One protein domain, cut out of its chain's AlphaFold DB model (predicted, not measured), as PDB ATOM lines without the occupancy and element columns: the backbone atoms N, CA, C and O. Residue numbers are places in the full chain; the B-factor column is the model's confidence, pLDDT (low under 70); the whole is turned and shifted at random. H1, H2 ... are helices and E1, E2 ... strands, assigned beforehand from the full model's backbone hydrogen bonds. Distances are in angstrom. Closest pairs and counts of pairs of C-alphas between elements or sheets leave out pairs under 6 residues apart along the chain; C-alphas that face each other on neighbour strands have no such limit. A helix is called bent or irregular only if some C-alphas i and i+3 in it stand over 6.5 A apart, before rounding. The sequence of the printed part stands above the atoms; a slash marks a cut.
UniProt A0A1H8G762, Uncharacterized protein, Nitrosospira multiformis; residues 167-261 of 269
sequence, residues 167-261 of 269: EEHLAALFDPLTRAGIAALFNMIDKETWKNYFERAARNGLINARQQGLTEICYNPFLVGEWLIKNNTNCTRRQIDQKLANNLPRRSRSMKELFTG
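AT A GLANCE: This is residues 167 to 261 of the 269 residues of an uncharacterized protein of Nitrosospira multiformis (UniProt A0A1H8G762). A helical hairpin, H6 and H7, runs through the middle of a compact body of mostly short helices. H1 and H5 pack on H6 and H9 packs on H7, with H3 and H4 toward one end of the longest axis, H8 toward the other, and a small two-stranded hairpin, E1 and E2, at one side next to H2 and H5. The printed part has 95 residues, with nine named helices and two named strands in the order H1 H2 H3 H4 H5 E1 E2 H6 H7 H8 H9; the sheet is E1 - E2, antiparallel, and the class is mostly helix. The whole is compact, with a radius of gyration of the C-alphas of 12.6 A and spans of 35 by 32 by 21 A.

IN THESE COORDINATES: H1, residues 167 to 171, begins at C-alpha 167 at (163.697, 210.918, 181.649). H2 is residues 179 to 185, 10.0 A long, and H3 is residues 191 to 199, 12.3 A. H4, residues 201 to 204, and H5, residues 206 to 209, are short. E1, residues 210 to 212, and E2, residues 217 to 219, are each 6.9 A. H6, residues 221 to 231, is the longest helix at 15.2 A and starts at C-alpha 221 at (157.688, 200.677, 184.110). H7 is residues 237 to 246, 14.3 A. H8, residues 250 to 255, is irregular: its C-alphas 251 and 254 are 7.8 A apart. H9, residues 257 to 260, ends at C-alpha 260 at (156.137, 205.177, 168.830).

HOW THE PARTS SIT: H6 is the hub, touching H1, H5 and H7. H6 and H7 form a helical hairpin at a shallow tilt of 13 degrees, opposite ways, with the closest C-alphas, Gly 225 and Ile 240, 5.8 A apart. H5 touches H6 at C-alphas 209 and 223, their closest, 5.0 A apart. H1 touches H6, the closest C-alphas being those of Ala 171 and Phe 222, 5.4 A. H9 touches H7, closest at C-alphas 241 and 259, 5.2 A. H8 is close to H7 but not clearly touching, with C-alphas 245 and 253 closest at 8.0 A. H2 only just touches H3, with 3 pairs of C-alphas within 8 A, the closest being 183 and 194 at 6.6 A. H4 is close to H3 but not clearly touching, C-alphas 197 and 204 being closest at 7.2 A. In the hairpin E1 and E2, N 211 and O 218 are 2.9 A apart and N 218 and O 211 are 3.2 A apart, within hydrogen-bond range. Residues 177 to 178 pair antiparallel with residues 218 to 219 of E2. In H1, H2, H3, H6 and H7 every O i to N i+4 pair is within hydrogen-bond range; H8 has 0 of 2, with 1 of 3 O i to N i+3 pairs, and H4, H5 and H9 are too short for an i+4 pair.

THE WHOLE: The two C-alphas farthest apart are those of Arg 203 and Ser 254, 35.8 A. The printed part has no cut and no long link. The mean pLDDT of the printed part is 92.5, and residues 213 to 215 are under 70.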
ATOM      1  N   GLU A 167     163.835 212.236 181.014       88.88
ATOM      2  CA  GLU A 167     163.697 210.918 181.649       88.88
ATOM      3  C   GLU A 167     162.708 210.981 182.823       88.88
ATOM      4  O   GLU A 167     161.833 210.123 182.947       88.88
ATOM      5  N   GLU A 168     162.790 212.028 183.650       89.69
ATOM      6  CA  GLU A 168     161.847 212.253 184.749       89.69
ATOM      7  C   GLU A 168     160.427 212.513 184.237       89.69
ATOM      8  O   GLU A 168     159.460 211.958 184.774       89.69
ATOM      9  N   HIS A 169     160.292 213.308 183.171       93.00
ATOM     10  CA  HIS A 169     158.997 213.589 182.561       93.00
ATOM     11  C   HIS A 169     158.339 212.319 182.006       93.00
ATOM     12  O   HIS A 169     157.163 212.066 182.275       93.00
ATOM     13  N   LEU A 170     159.099 211.481 181.296       94.62
ATOM     14  CA  LEU A 170     158.610 210.211 180.757       94.62
ATOM     15  C   LEU A 170     158.294 209.197 181.864       94.62
ATOM     16  O   LEU A 170     157.271 208.511 181.792       94.62
ATOM     17  N   ALA A 171     159.104 209.133 182.924       95.38
ATOM     18  CA  ALA A 171     158.845 208.267 184.072       95.38
ATOM     19  C   ALA A 171     157.532 208.624 184.790       95.38
ATOM     20  O   ALA A 171     156.809 207.725 185.233       95.38
ATOM     21  N   ALA A 172     157.196 209.917 184.874       94.62
ATOM     22  CA  ALA A 172     155.967 210.407 185.500       94.62
ATOM     23  C   ALA A 172     154.683 210.003 184.744       94.62
ATOM     24  O   ALA A 172     153.589 210.026 185.315       94.62
ATOM     25  N   LEU A 173     154.795 209.581 183.478       94.88
ATOM     26  CA  LEU A 173     153.655 209.103 182.691       94.88
ATOM     27  C   LEU A 173     153.131 207.738 183.156       94.88
ATOM     28  O   LEU A 173     152.005 207.381 182.797       94.88
ATOM     29  N   PHE A 174     153.906 206.984 183.942       95.69
ATOM     30  CA  PHE A 174     153.573 205.621 184.356       95.69
ATOM     31  C   PHE A 174     153.238 205.506 185.841       95.69
ATOM     32  O   PHE A 174     153.801 206.196 186.688       95.69
ATOM     33  N   ASP A 175     152.339 204.573 186.151       94.00
ATOM     34  CA  ASP A 175     152.098 204.126 187.519       94.00
ATOM     35  C   ASP A 175     153.138 203.083 187.944       94.00
ATOM     36  O   ASP A 175     153.471 202.198 187.146       94.00
ATOM     37  N   PRO A 176     153.628 203.126 189.196       95.12
ATOM     38  CA  PRO A 176     154.476 202.069 189.729       95.12
ATOM     39  C   PRO A 176     153.739 200.722 189.733       95.12
ATOM     40  O   PRO A 176     152.610 200.618 190.212       95.12
ATOM     41  N   LEU A 177     154.402 199.660 189.269       94.81
ATOM     42  CA  LEU A 177     153.859 198.300 189.249       94.81
ATOM     43  C   LEU A 177     154.597 197.384 190.226       94.81
ATOM     44  O   LEU A 177     155.790 197.543 190.483       94.81
ATOM     45  N   THR A 178     153.902 196.369 190.739       95.44
ATOM     46  CA  THR A 178     154.531 195.301 191.531       95.44
ATOM     47  C   THR A 178     155.483 194.468 190.666       95.44
ATOM     48  O   THR A 178     155.420 194.494 189.435       95.44
ATOM     49  N   ARG A 179     156.335 193.645 191.296       95.56
ATOM     50  CA  ARG A 179     157.220 192.702 190.578       95.56
ATOM     51  C   ARG A 179     156.462 191.824 189.575       95.56
ATOM     52  O   ARG A 179     156.940 191.602 188.468       95.56
ATOM     53  N   ALA A 180     155.275 191.348 189.958       94.00
ATOM     54  CA  ALA A 180     154.418 190.549 189.087       94.00
ATOM     55  C   ALA A 180     153.882 191.370 187.902       94.00
ATOM     56  O   ALA A 180     153.881 190.876 186.777       94.00
ATOM     57  N   GLY A 181     153.492 192.628 188.137       95.00
ATOM     58  CA  GLY A 181     153.051 193.542 187.081       95.00
ATOM     59  C   GLY A 181     154.157 193.853 186.068       95.00
ATOM     60  O   GLY A 181     153.921 193.775 184.867       95.00
ATOM     61  N   ILE A 182     155.382 194.111 186.538       97.38
ATOM     62  CA  ILE A 182     156.551 194.315 185.667       97.38
ATOM     63  C   ILE A 182     156.851 193.071 184.827       97.38
ATOM     64  O   ILE A 182     157.046 193.186 183.618       97.38
ATOM     65  N   ALA A 183     156.843 191.881 185.436       96.00
ATOM     66  CA  ALA A 183     157.076 190.632 184.710       96.00
ATOM     67  C   ALA A 183     155.985 190.349 183.661       96.00
ATOM     68  O   ALA A 183     156.280 189.832 182.586       96.00
ATOM     69  N   ALA A 184     154.731 190.717 183.946       95.38
ATOM     70  CA  ALA A 184     153.630 190.599 182.992       95.38
ATOM     71  C   ALA A 184     153.753 191.601 181.829       95.38
ATOM     72  O   ALA A 184     153.516 191.236 180.677       95.38
ATOM     73  N   LEU A 185     154.153 192.844 182.115       96.25
ATOM     74  CA  LEU A 185     154.373 193.880 181.103       96.25
ATOM     75  C   LEU A 185     155.504 193.483 180.141       96.25
ATOM     76  O   LEU A 185     155.331 193.473 178.916       96.25
ATOM     77  N   PHE A 186     156.645 193.090 180.704       96.56
ATOM     78  CA  PHE A 186     157.850 192.687 179.983       96.56
ATOM     79  C   PHE A 186     157.974 191.160 179.913       96.56
ATOM     80  O   PHE A 186     158.974 190.563 180.321       96.56
ATOM     81  N   ASN A 187     156.936 190.532 179.357       94.81
ATOM     82  CA  ASN A 187     156.807 189.078 179.234       94.81
ATOM     83  C   ASN A 187     157.768 188.413 178.231       94.81
ATOM     84  O   ASN A 187     157.705 187.200 178.051       94.81
ATOM     85  N   MET A 188     158.640 189.180 177.569       94.69
ATOM     86  CA  MET A 188     159.722 188.627 176.748       94.69
ATOM     87  C   MET A 188     160.895 188.094 177.586       94.69
ATOM     88  O   MET A 188     161.806 187.481 177.039       94.69
ATOM     89  N   ILE A 189     160.881 188.335 178.899       95.19
ATOM     90  CA  ILE A 189     161.848 187.797 179.855       95.19
ATOM     91  C   ILE A 189     161.137 186.748 180.700       95.19
ATOM     92  O   ILE A 189     160.036 186.976 181.205       95.19
ATOM     93  N   ASP A 190     161.770 185.590 180.846       95.44
ATOM     94  CA  ASP A 190     161.196 184.494 181.604       95.44
ATOM     95  C   ASP A 190     161.103 184.817 183.109       95.44
ATOM     96  O   ASP A 190     161.762 185.706 183.663       95.44
ATOM     97  N   LYS A 191     160.242 184.062 183.792       90.38
ATOM     98  CA  LYS A 191     159.926 184.273 185.207       90.38
ATOM     99  C   LYS A 191     161.134 184.067 186.129       90.38
ATOM    100  O   LYS A 191     161.219 184.730 187.164       90.38
ATOM    101  N   GLU A 192     162.037 183.147 185.798       94.62
ATOM    102  CA  GLU A 192     163.201 182.820 186.625       94.62
ATOM    103  C   GLU A 192     164.272 183.911 186.521       94.62
ATOM    104  O   GLU A 192     164.800 184.374 187.536       94.62
ATOM    105  N   THR A 193     164.498 184.425 185.316       95.88
ATOM    106  CA  THR A 193     165.355 185.580 185.053       95.88
ATOM    107  C   THR A 193     164.839 186.823 185.778       95.88
ATOM    108  O   THR A 193     165.608 187.483 186.481       95.88
ATOM    109  N   TRP A 194     163.532 187.106 185.715       96.12
ATOM    110  CA  TRP A 194     162.938 188.209 186.481       96.12
ATOM    111  C   TRP A 194     163.138 188.057 187.989       96.12
ATOM    112  O   TRP A 194     163.510 189.021 188.663       96.12
ATOM    113  N   LYS A 195     162.928 186.850 188.527       94.38
ATOM    114  CA  LYS A 195     163.170 186.562 189.947       94.38
ATOM    115  C   LYS A 195     164.609 186.919 190.334       94.38
ATOM    116  O   LYS A 195     164.807 187.676 191.285       94.38
ATOM    117  N   ASN A 196     165.588 186.468 189.550       96.19
ATOM    118  CA  ASN A 196     167.002 186.771 189.773       96.19
ATOM    119  C   ASN A 196     167.301 188.276 189.697       96.19
ATOM    120  O   ASN A 196     168.046 188.798 190.532       96.19
ATOM    121  N   TYR A 197     166.711 188.995 188.738       96.75
ATOM    122  CA  TYR A 197     166.887 190.443 188.617       96.75
ATOM    123  C   TYR A 197     166.334 191.209 189.817       96.75
ATOM    124  O   TYR A 197     167.008 192.112 190.315       96.75
ATOM    125  N   PHE A 198     165.154 190.838 190.317       95.56
ATOM    126  CA  PHE A 198     164.565 191.491 191.486       95.56
ATOM    127  C   PHE A 198     165.312 191.168 192.783       95.56
ATOM    128  O   PHE A 198     165.505 192.062 193.608       95.56
ATOM    129  N   GLU A 199     165.755 189.924 192.974       94.06
ATOM    130  CA  GLU A 199     166.549 189.524 194.146       94.06
ATOM    131  C   GLU A 199     167.912 190.225 194.178       94.06
ATOM    132  O   GLU A 199     168.406 190.593 195.244       94.06
ATOM    133  N   ARG A 200     168.502 190.471 193.003       95.31
ATOM    134  CA  ARG A 200     169.799 191.143 192.853       95.31
ATOM    135  C   ARG A 200     169.678 192.615 192.456       95.31
ATOM    136  O   ARG A 200     170.671 193.186 192.012       95.31
ATOM    137  N   ALA A 201     168.519 193.241 192.682       93.06
ATOM    138  CA  ALA A 201     168.227 194.602 192.224       93.06
ATOM    139  C   ALA A 201     169.271 195.644 192.677       93.06
ATOM    140  O   ALA A 201     169.618 196.557 191.932       93.06
ATOM    141  N   ALA A 202     169.801 195.497 193.896       91.50
ATOM    142  CA  ALA A 202     170.840 196.381 194.423       91.50
ATOM    143  C   ALA A 202     172.193 196.219 193.706       91.50
ATOM    144  O   ALA A 202     172.945 197.178 193.594       91.50
ATOM    145  N   ARG A 203     172.511 195.010 193.223       94.12
ATOM    146  CA  ARG A 203     173.799 194.693 192.584       94.12
ATOM    147  C   ARG A 203     173.793 194.940 191.081       94.12
ATOM    148  O   ARG A 203     174.838 195.228 190.519       94.12
ATOM    149  N   ASN A 204     172.639 194.791 190.435       94.88
ATOM    150  CA  ASN A 204     172.502 194.962 188.988       94.88
ATOM    151  C   ASN A 204     171.993 196.360 188.586       94.88
ATOM    152  O   ASN A 204     171.783 196.603 187.403       94.88
ATOM    153  N   GLY A 205     171.756 197.266 189.542       93.94
ATOM    154  CA  GLY A 205     171.295 198.636 189.286       93.94
ATOM    155  C   GLY A 205     169.782 198.799 189.094       93.94
ATOM    156  O   GLY A 205     169.302 199.930 189.044       93.94
ATOM    157  N   LEU A 206     169.001 197.711 189.066       95.62
ATOM    158  CA  LEU A 206     167.535 197.766 188.943       95.62
ATOM    159  C   LEU A 206     166.870 198.455 190.148       95.62
ATOM    160  O   LEU A 206     165.725 198.896 190.071       95.62
ATOM    161  N   ILE A 207     167.582 198.577 191.273       95.44
ATOM    162  CA  ILE A 207     167.120 199.319 192.449       95.44
ATOM    163  C   ILE A 207     166.772 200.782 192.139       95.44
ATOM    164  O   ILE A 207     165.896 201.321 192.801       95.44
ATOM    165  N   ASN A 208     167.367 201.396 191.115       92.56
ATOM    166  CA  ASN A 208     167.063 202.782 190.741       92.56
ATOM    167  C   ASN A 208     165.668 202.932 190.115       92.56
ATOM    168  O   ASN A 208     165.064 203.992 190.200       92.56
ATOM    169  N   ALA A 209     165.127 201.856 189.537       95.44
ATOM    170  CA  ALA A 209     163.752 201.826 189.048       95.44
ATOM    171  C   ALA A 209     162.734 201.555 190.168       95.44
ATOM    172  O   ALA A 209     161.525 201.593 189.927       95.44
ATOM    173  N   ARG A 210     163.201 201.231 191.382       94.94
ATOM    174  CA  ARG A 210     162.345 200.919 192.524       94.94
ATOM    175  C   ARG A 210     161.684 202.193 193.029       94.94
ATOM    176  O   ARG A 210     162.350 203.170 193.347       94.94
ATOM    177  N   GLN A 211     160.372 202.135 193.192       90.94
ATOM    178  CA  GLN A 211     159.579 203.185 193.816       90.94
ATOM    179  C   GLN A 211     158.860 202.610 195.037       90.94
ATOM    180  O   GLN A 211     158.571 201.409 195.110       90.94
ATOM    181  N   GLN A 212     158.604 203.451 196.037       79.12
ATOM    182  CA  GLN A 212     157.751 203.039 197.145       79.12
ATOM    183  C   GLN A 212     156.315 202.930 196.633       79.12
ATOM    184  O   GLN A 212     155.682 203.930 196.308       79.12
ATOM    185  N   GLY A 213     155.825 201.695 196.537       66.00
ATOM    186  CA  GLY A 213     154.396 201.435 196.521       66.00
ATOM    187  C   GLY A 213     153.836 201.553 197.937       66.00
ATOM    188  O   GLY A 213     154.576 201.598 198.919       66.00
ATOM    189  N   LEU A 214     152.513 201.585 198.048       53.97
ATOM    190  CA  LEU A 214     151.829 201.816 199.326       53.97
ATOM    191  C   LEU A 214     152.039 200.692 200.341       53.97
ATOM    192  O   LEU A 214     152.134 200.944 201.537       53.97
ATOM    193  N   THR A 215     152.076 199.450 199.863       51.72
ATOM    194  CA  THR A 215     152.155 198.248 200.707       51.72
ATOM    195  C   THR A 215     153.309 197.335 200.325       51.72
ATOM    196  O   THR A 215     153.692 196.465 201.104       51.72
ATOM    197  N   GLU A 216     153.875 197.519 199.134       78.19
ATOM    198  CA  GLU A 216     154.894 196.646 198.577       78.19
ATOM    199  C   GLU A 216     155.928 197.429 197.775       78.19
ATOM    200  O   GLU A 216     155.775 198.602 197.427       78.19
ATOM    201  N   ILE A 217     157.016 196.732 197.469       86.50
ATOM    202  CA  ILE A 217     158.055 197.220 196.580       86.50
ATOM    203  C   ILE A 217     157.505 197.260 195.153       86.50
ATOM    204  O   ILE A 217     157.295 196.207 194.543       86.50
ATOM    205  N   CYS A 218     157.346 198.467 194.618       95.12
ATOM    206  CA  CYS A 218     156.970 198.688 193.230       95.12
ATOM    207  C   CYS A 218     158.168 199.164 192.406       95.12
ATOM    208  O   CYS A 218     159.226 199.516 192.932       95.12
ATOM    209  N   TYR A 219     157.994 199.159 191.093       96.88
ATOM    210  CA  TYR A 219     158.969 199.638 190.130       96.88
ATOM    211  C   TYR A 219     158.271 200.487 189.073       96.88
ATOM    212  O   TYR A 219     157.153 200.171 188.665       96.88
ATOM    213  N   ASN A 220     158.936 201.545 188.622       97.19
ATOM    214  CA  ASN A 220     158.447 202.363 187.522       97.19
ATOM    215  C   ASN A 220     158.642 201.623 186.182       97.19
ATOM    216  O   ASN A 220     159.786 201.297 185.852       97.19
ATOM    217  N   PRO A 221     157.584 201.373 185.392       98.06
ATOM    218  CA  PRO A 221     157.688 200.677 184.110       98.06
ATOM    219  C   PRO A 221     158.722 201.262 183.145       98.06
ATOM    220  O   PRO A 221     159.481 200.505 182.541       98.06
ATOM    221  N   PHE A 222     158.782 202.589 183.026       97.62
ATOM    222  CA  PHE A 222     159.700 203.266 182.116       97.62
ATOM    223  C   PHE A 222     161.158 203.083 182.550       97.62
ATOM    224  O   PHE A 222     161.978 202.623 181.757       97.62
ATOM    225  N   LEU A 223     161.468 203.308 183.834       97.31
ATOM    226  CA  LEU A 223     162.829 203.114 184.358       97.31
ATOM    227  C   LEU A 223     163.290 201.651 184.265       97.31
ATOM    228  O   LEU A 223     164.470 201.379 184.037       97.31
ATOM    229  N   VAL A 224     162.370 200.688 184.413       97.88
ATOM    230  CA  VAL A 224     162.681 199.274 184.153       97.88
ATOM    231  C   VAL A 224     162.998 199.051 182.672       97.88
ATOM    232  O   VAL A 224     163.948 198.335 182.365       97.88
ATOM    233  N   GLY A 225     162.248 199.675 181.762       97.50
ATOM    234  CA  GLY A 225     162.519 199.648 180.326       97.50
ATOM    235  C   GLY A 225     163.915 200.171 179.971       97.50
ATOM    236  O   GLY A 225     164.671 199.473 179.294       97.50
ATOM    237  N   GLU A 226     164.301 201.338 180.498       97.19
ATOM    238  CA  GLU A 226     165.656 201.892 180.333       97.19
ATOM    239  C   GLU A 226     166.731 200.946 180.872       97.19
ATOM    240  O   GLU A 226     167.767 200.723 180.239       97.19
ATOM    241  N   TRP A 227     166.486 200.356 182.044       97.38
ATOM    242  CA  TRP A 227     167.403 199.390 182.633       97.38
ATOM    243  C   TRP A 227     167.573 198.151 181.744       97.38
ATOM    244  O   TRP A 227     168.701 197.691 181.560       97.38
ATOM    245  N   LEU A 228     166.486 197.642 181.154       97.25
ATOM    246  CA  LEU A 228     166.517 196.487 180.256       97.25
ATOM    247  C   LEU A 228     167.327 196.751 178.993       97.25
ATOM    248  O   LEU A 228     168.122 195.903 178.606       97.25
ATOM    249  N   ILE A 229     167.182 197.926 178.390       96.50
ATOM    250  CA  ILE A 229     167.941 198.297 177.188       96.50
ATOM    251  C   ILE A 229     169.438 198.361 177.491       96.50
ATOM    252  O   ILE A 229     170.258 197.939 176.681       96.50
ATOM    253  N   LYS A 230     169.802 198.852 178.681       94.94
ATOM    254  CA  LYS A 230     171.200 198.959 179.118       94.94
ATOM    255  C   LYS A 230     171.816 197.606 179.496       94.94
ATOM    256  O   LYS A 230     173.009 197.413 179.288       94.94
ATOM    257  N   ASN A 231     171.035 196.690 180.075       92.75
ATOM    258  CA  ASN A 231     171.566 195.495 180.750       92.75
ATOM    259  C   ASN A 231     171.178 194.161 180.099       92.75
ATOM    260  O   ASN A 231     171.687 193.119 180.512       92.75
ATOM    261  N   ASN A 232     170.284 194.155 179.110       89.44
ATOM    262  CA  ASN A 232     169.828 192.940 178.446       89.44
ATOM    263  C   ASN A 232     169.942 193.079 176.924       89.44
ATOM    264  O   ASN A 232     169.143 193.753 176.279       89.44
ATOM    265  N   THR A 233     170.911 192.373 176.341       79.19
ATOM    266  CA  THR A 233     171.217 192.404 174.900       79.19
ATOM    267  C   THR A 233     170.060 191.953 174.010       79.19
ATOM    268  O   THR A 233     170.043 192.275 172.827       79.19
ATOM    269  N   ASN A 234     169.089 191.220 174.560       89.69
ATOM    270  CA  ASN A 234     167.947 190.703 173.807       89.69
ATOM    271  C   ASN A 234     166.769 191.689 173.760       89.69
ATOM    272  O   ASN A 234     165.785 191.428 173.070       89.69
ATOM    273  N   CYS A 235     166.841 192.801 174.499       91.75
ATOM    274  CA  CYS A 235     165.798 193.821 174.544       91.75
ATOM    275  C   CYS A 235     166.186 195.008 173.658       91.75
ATOM    276  O   CYS A 235     167.080 195.781 173.989       91.75
ATOM    277  N   THR A 236     165.486 195.186 172.538       94.75
ATOM    278  CA  THR A 236     165.673 196.373 171.690       94.75
ATOM    279  C   THR A 236     164.831 197.547 172.195       94.75
ATOM    280  O   THR A 236     163.714 197.348 172.678       94.75
ATOM    281  N   ARG A 237     165.330 198.781 172.015       95.06
ATOM    282  CA  ARG A 237     164.609 200.040 172.303       95.06
ATOM    283  C   ARG A 237     163.171 200.006 171.771       95.06
ATOM    284  O   ARG A 237     162.227 200.106 172.541       95.06
ATOM    285  N   ARG A 238     163.008 199.661 170.489       94.25
ATOM    286  CA  ARG A 238     161.701 199.527 169.823       94.25
ATOM    287  C   ARG A 238     160.743 198.552 170.520       94.25
ATOM    288  O   ARG A 238     159.553 198.833 170.606       94.25
ATOM    289  N   GLN A 239     161.220 197.396 170.993       95.06
ATOM    290  CA  GLN A 239     160.362 196.434 171.703       95.06
ATOM    291  C   GLN A 239     159.870 196.999 173.037       95.06
ATOM    292  O   GLN A 239     158.698 196.829 173.376       95.06
ATOM    293  N   ILE A 240     160.757 197.662 173.781       97.00
ATOM    294  CA  ILE A 240     160.433 198.282 175.065       97.00
ATOM    295  C   ILE A 240     159.459 199.441 174.871       97.00
ATOM    296  O   ILE A 240     158.408 199.450 175.511       97.00
ATOM    297  N   ASP A 241     159.738 200.344 173.935       96.06
ATOM    298  CA  ASP A 241     158.886 201.502 173.667       96.06
ATOM    299  C   ASP A 241     157.488 201.060 173.213       96.06
ATOM    300  O   ASP A 241     156.485 201.551 173.725       96.06
ATOM    301  N   GLN A 242     157.388 200.030 172.364       95.38
ATOM    302  CA  GLN A 242     156.101 199.454 171.960       95.38
ATOM    303  C   GLN A 242     155.320 198.874 173.150       95.38
ATOM    304  O   GLN A 242     154.090 198.985 173.211       95.38
ATOM    305  N   LYS A 243     155.999 198.225 174.106       96.56
ATOM    306  CA  LYS A 243     155.357 197.700 175.323       96.56
ATOM    307  C   LYS A 243     154.854 198.828 176.212       96.56
ATOM    308  O   LYS A 243     153.714 198.755 176.671       96.56
ATOM    309  N   LEU A 244     155.669 199.857 176.410       96.75
ATOM    310  CA  LEU A 244     155.329 201.035 177.200       96.75
ATOM    311  C   LEU A 244     154.154 201.802 176.576       96.75
ATOM    312  O   LEU A 244     153.144 202.007 177.244       96.75
ATOM    313  N   ALA A 245     154.213 202.095 175.277       96.56
ATOM    314  CA  ALA A 245     153.174 202.801 174.527       96.56
ATOM    315  C   ALA A 245     151.798 202.119 174.610       96.56
ATOM    316  O   ALA A 245     150.761 202.774 174.719       96.56
ATOM    317  N   ASN A 246     151.768 200.784 174.554       95.50
ATOM    318  CA  ASN A 246     150.519 200.019 174.607       95.50
ATOM    319  C   ASN A 246     149.978 199.818 176.031       95.50
ATOM    320  O   ASN A 246     148.837 199.389 176.176       95.50
ATOM    321  N   ASN A 247     150.767 200.134 177.061       96.06
ATOM    322  CA  ASN A 247     150.392 199.993 178.470       96.06
ATOM    323  C   ASN A 247     150.440 201.332 179.225       96.06
ATOM    324  O   ASN A 247     150.583 201.348 180.447       96.06
ATOM    325  N   LEU A 248     150.307 202.454 178.512       93.94
ATOM    326  CA  LEU A 248     150.169 203.764 179.141       93.94
ATOM    327  C   LEU A 248     148.901 203.811 180.014       93.94
ATOM    328  O   LEU A 248     147.821 203.416 179.552       93.94
ATOM    329  N   PRO A 249     148.998 204.328 181.252       92.69
ATOM    330  CA  PRO A 249     147.835 204.645 182.064       92.69
ATOM    331  C   PRO A 249     146.835 205.533 181.321       92.69
ATOM    332  O   PRO A 249     147.181 206.326 180.445       92.69
ATOM    333  N   ARG A 250     145.559 205.460 181.718       92.31
ATOM    334  CA  ARG A 250     144.487 206.230 181.070       92.31
ATOM    335  C   ARG A 250     144.791 207.734 181.011       92.31
ATOM    336  O   ARG A 250     144.463 208.359 180.008       92.31
ATOM    337  N   ARG A 251     145.432 208.287 182.049       92.88
ATOM    338  CA  ARG A 251     145.793 209.714 182.146       92.88
ATOM    339  C   ARG A 251     146.847 210.169 181.131       92.88
ATOM    340  O   ARG A 251     146.888 211.344 180.803       92.88
ATOM    341  N   SER A 252     147.683 209.256 180.646       94.12
ATOM    342  CA  SER A 252     148.825 209.544 179.770       94.12
ATOM    343  C   SER A 252     148.685 208.899 178.391       94.12
ATOM    344  O   SER A 252     149.606 208.947 177.583       94.12
ATOM    345  N   ARG A 253     147.517 208.333 178.069       92.50
ATOM    346  CA  ARG A 253     147.271 207.617 176.808       92.50
ATOM    347  C   ARG A 253     147.417 208.491 175.557       92.50
ATOM    348  O   ARG A 253     147.763 207.964 174.505       92.50
ATOM    349  N   SER A 254     147.173 209.798 175.665       92.19
ATOM    350  CA  SER A 254     147.402 210.760 174.577       92.19
ATOM    351  C   SER A 254     148.885 210.971 174.262       92.19
ATOM    352  O   SER A 254     149.206 211.445 173.187       92.19
ATOM    353  N   MET A 255     149.791 210.589 175.168       92.81
ATOM    354  CA  MET A 255     151.242 210.736 175.007       92.81
ATOM    355  C   MET A 255     151.891 209.514 174.339       92.81
ATOM    356  O   MET A 255     153.104 209.335 174.406       92.81
ATOM    357  N   LYS A 256     151.092 208.641 173.712       93.25
ATOM    358  CA  LYS A 256     151.568 207.407 173.070       93.25
ATOM    359  C   LYS A 256     152.641 207.669 172.009       93.25
ATOM    360  O   LYS A 256     153.592 206.900 171.898       93.25
ATOM    361  N   GLU A 257     152.490 208.766 171.280       91.31
ATOM    362  CA  GLU A 257     153.361 209.171 170.174       91.31
ATOM    363  C   GLU A 257     154.809 209.426 170.618       91.31
ATOM    364  O   GLU A 257     155.730 209.186 169.839       91.31
ATOM    365  N   LEU A 258     155.030 209.794 171.891       89.81
ATOM    366  CA  LEU A 258     156.371 209.981 172.465       89.81
ATOM    367  C   LEU A 258     157.212 208.694 172.464       89.81
ATOM    368  O   LEU A 258     158.433 208.762 172.547       89.81
ATOM    369  N   PHE A 259     156.567 207.527 172.378       89.94
ATOM    370  CA  PHE A 259     157.227 206.219 172.379       89.94
ATOM    371  C   PHE A 259     157.230 205.557 170.998       89.94
ATOM    372  O   PHE A 259     158.114 204.759 170.703       89.94
ATOM    373  N   THR A 260     156.240 205.836 170.144       86.50
ATOM    374  CA  THR A 260     156.137 205.177 168.830       86.50
ATOM    375  C   THR A 260     156.914 205.897 167.731       86.50
ATOM    376  O   THR A 260     157.248 205.263 166.732       86.50
ATOM    377  N   GLY A 261     157.230 207.188 167.904       73.62
ATOM    378  CA  GLY A 261     157.948 207.978 166.897       73.62
ATOM    379  C   GLY A 261     157.151 208.200 165.603       73.62
ATOM    380  O   GLY A 261     157.727 208.544 164.577       73.62
TER     381      GLY A 261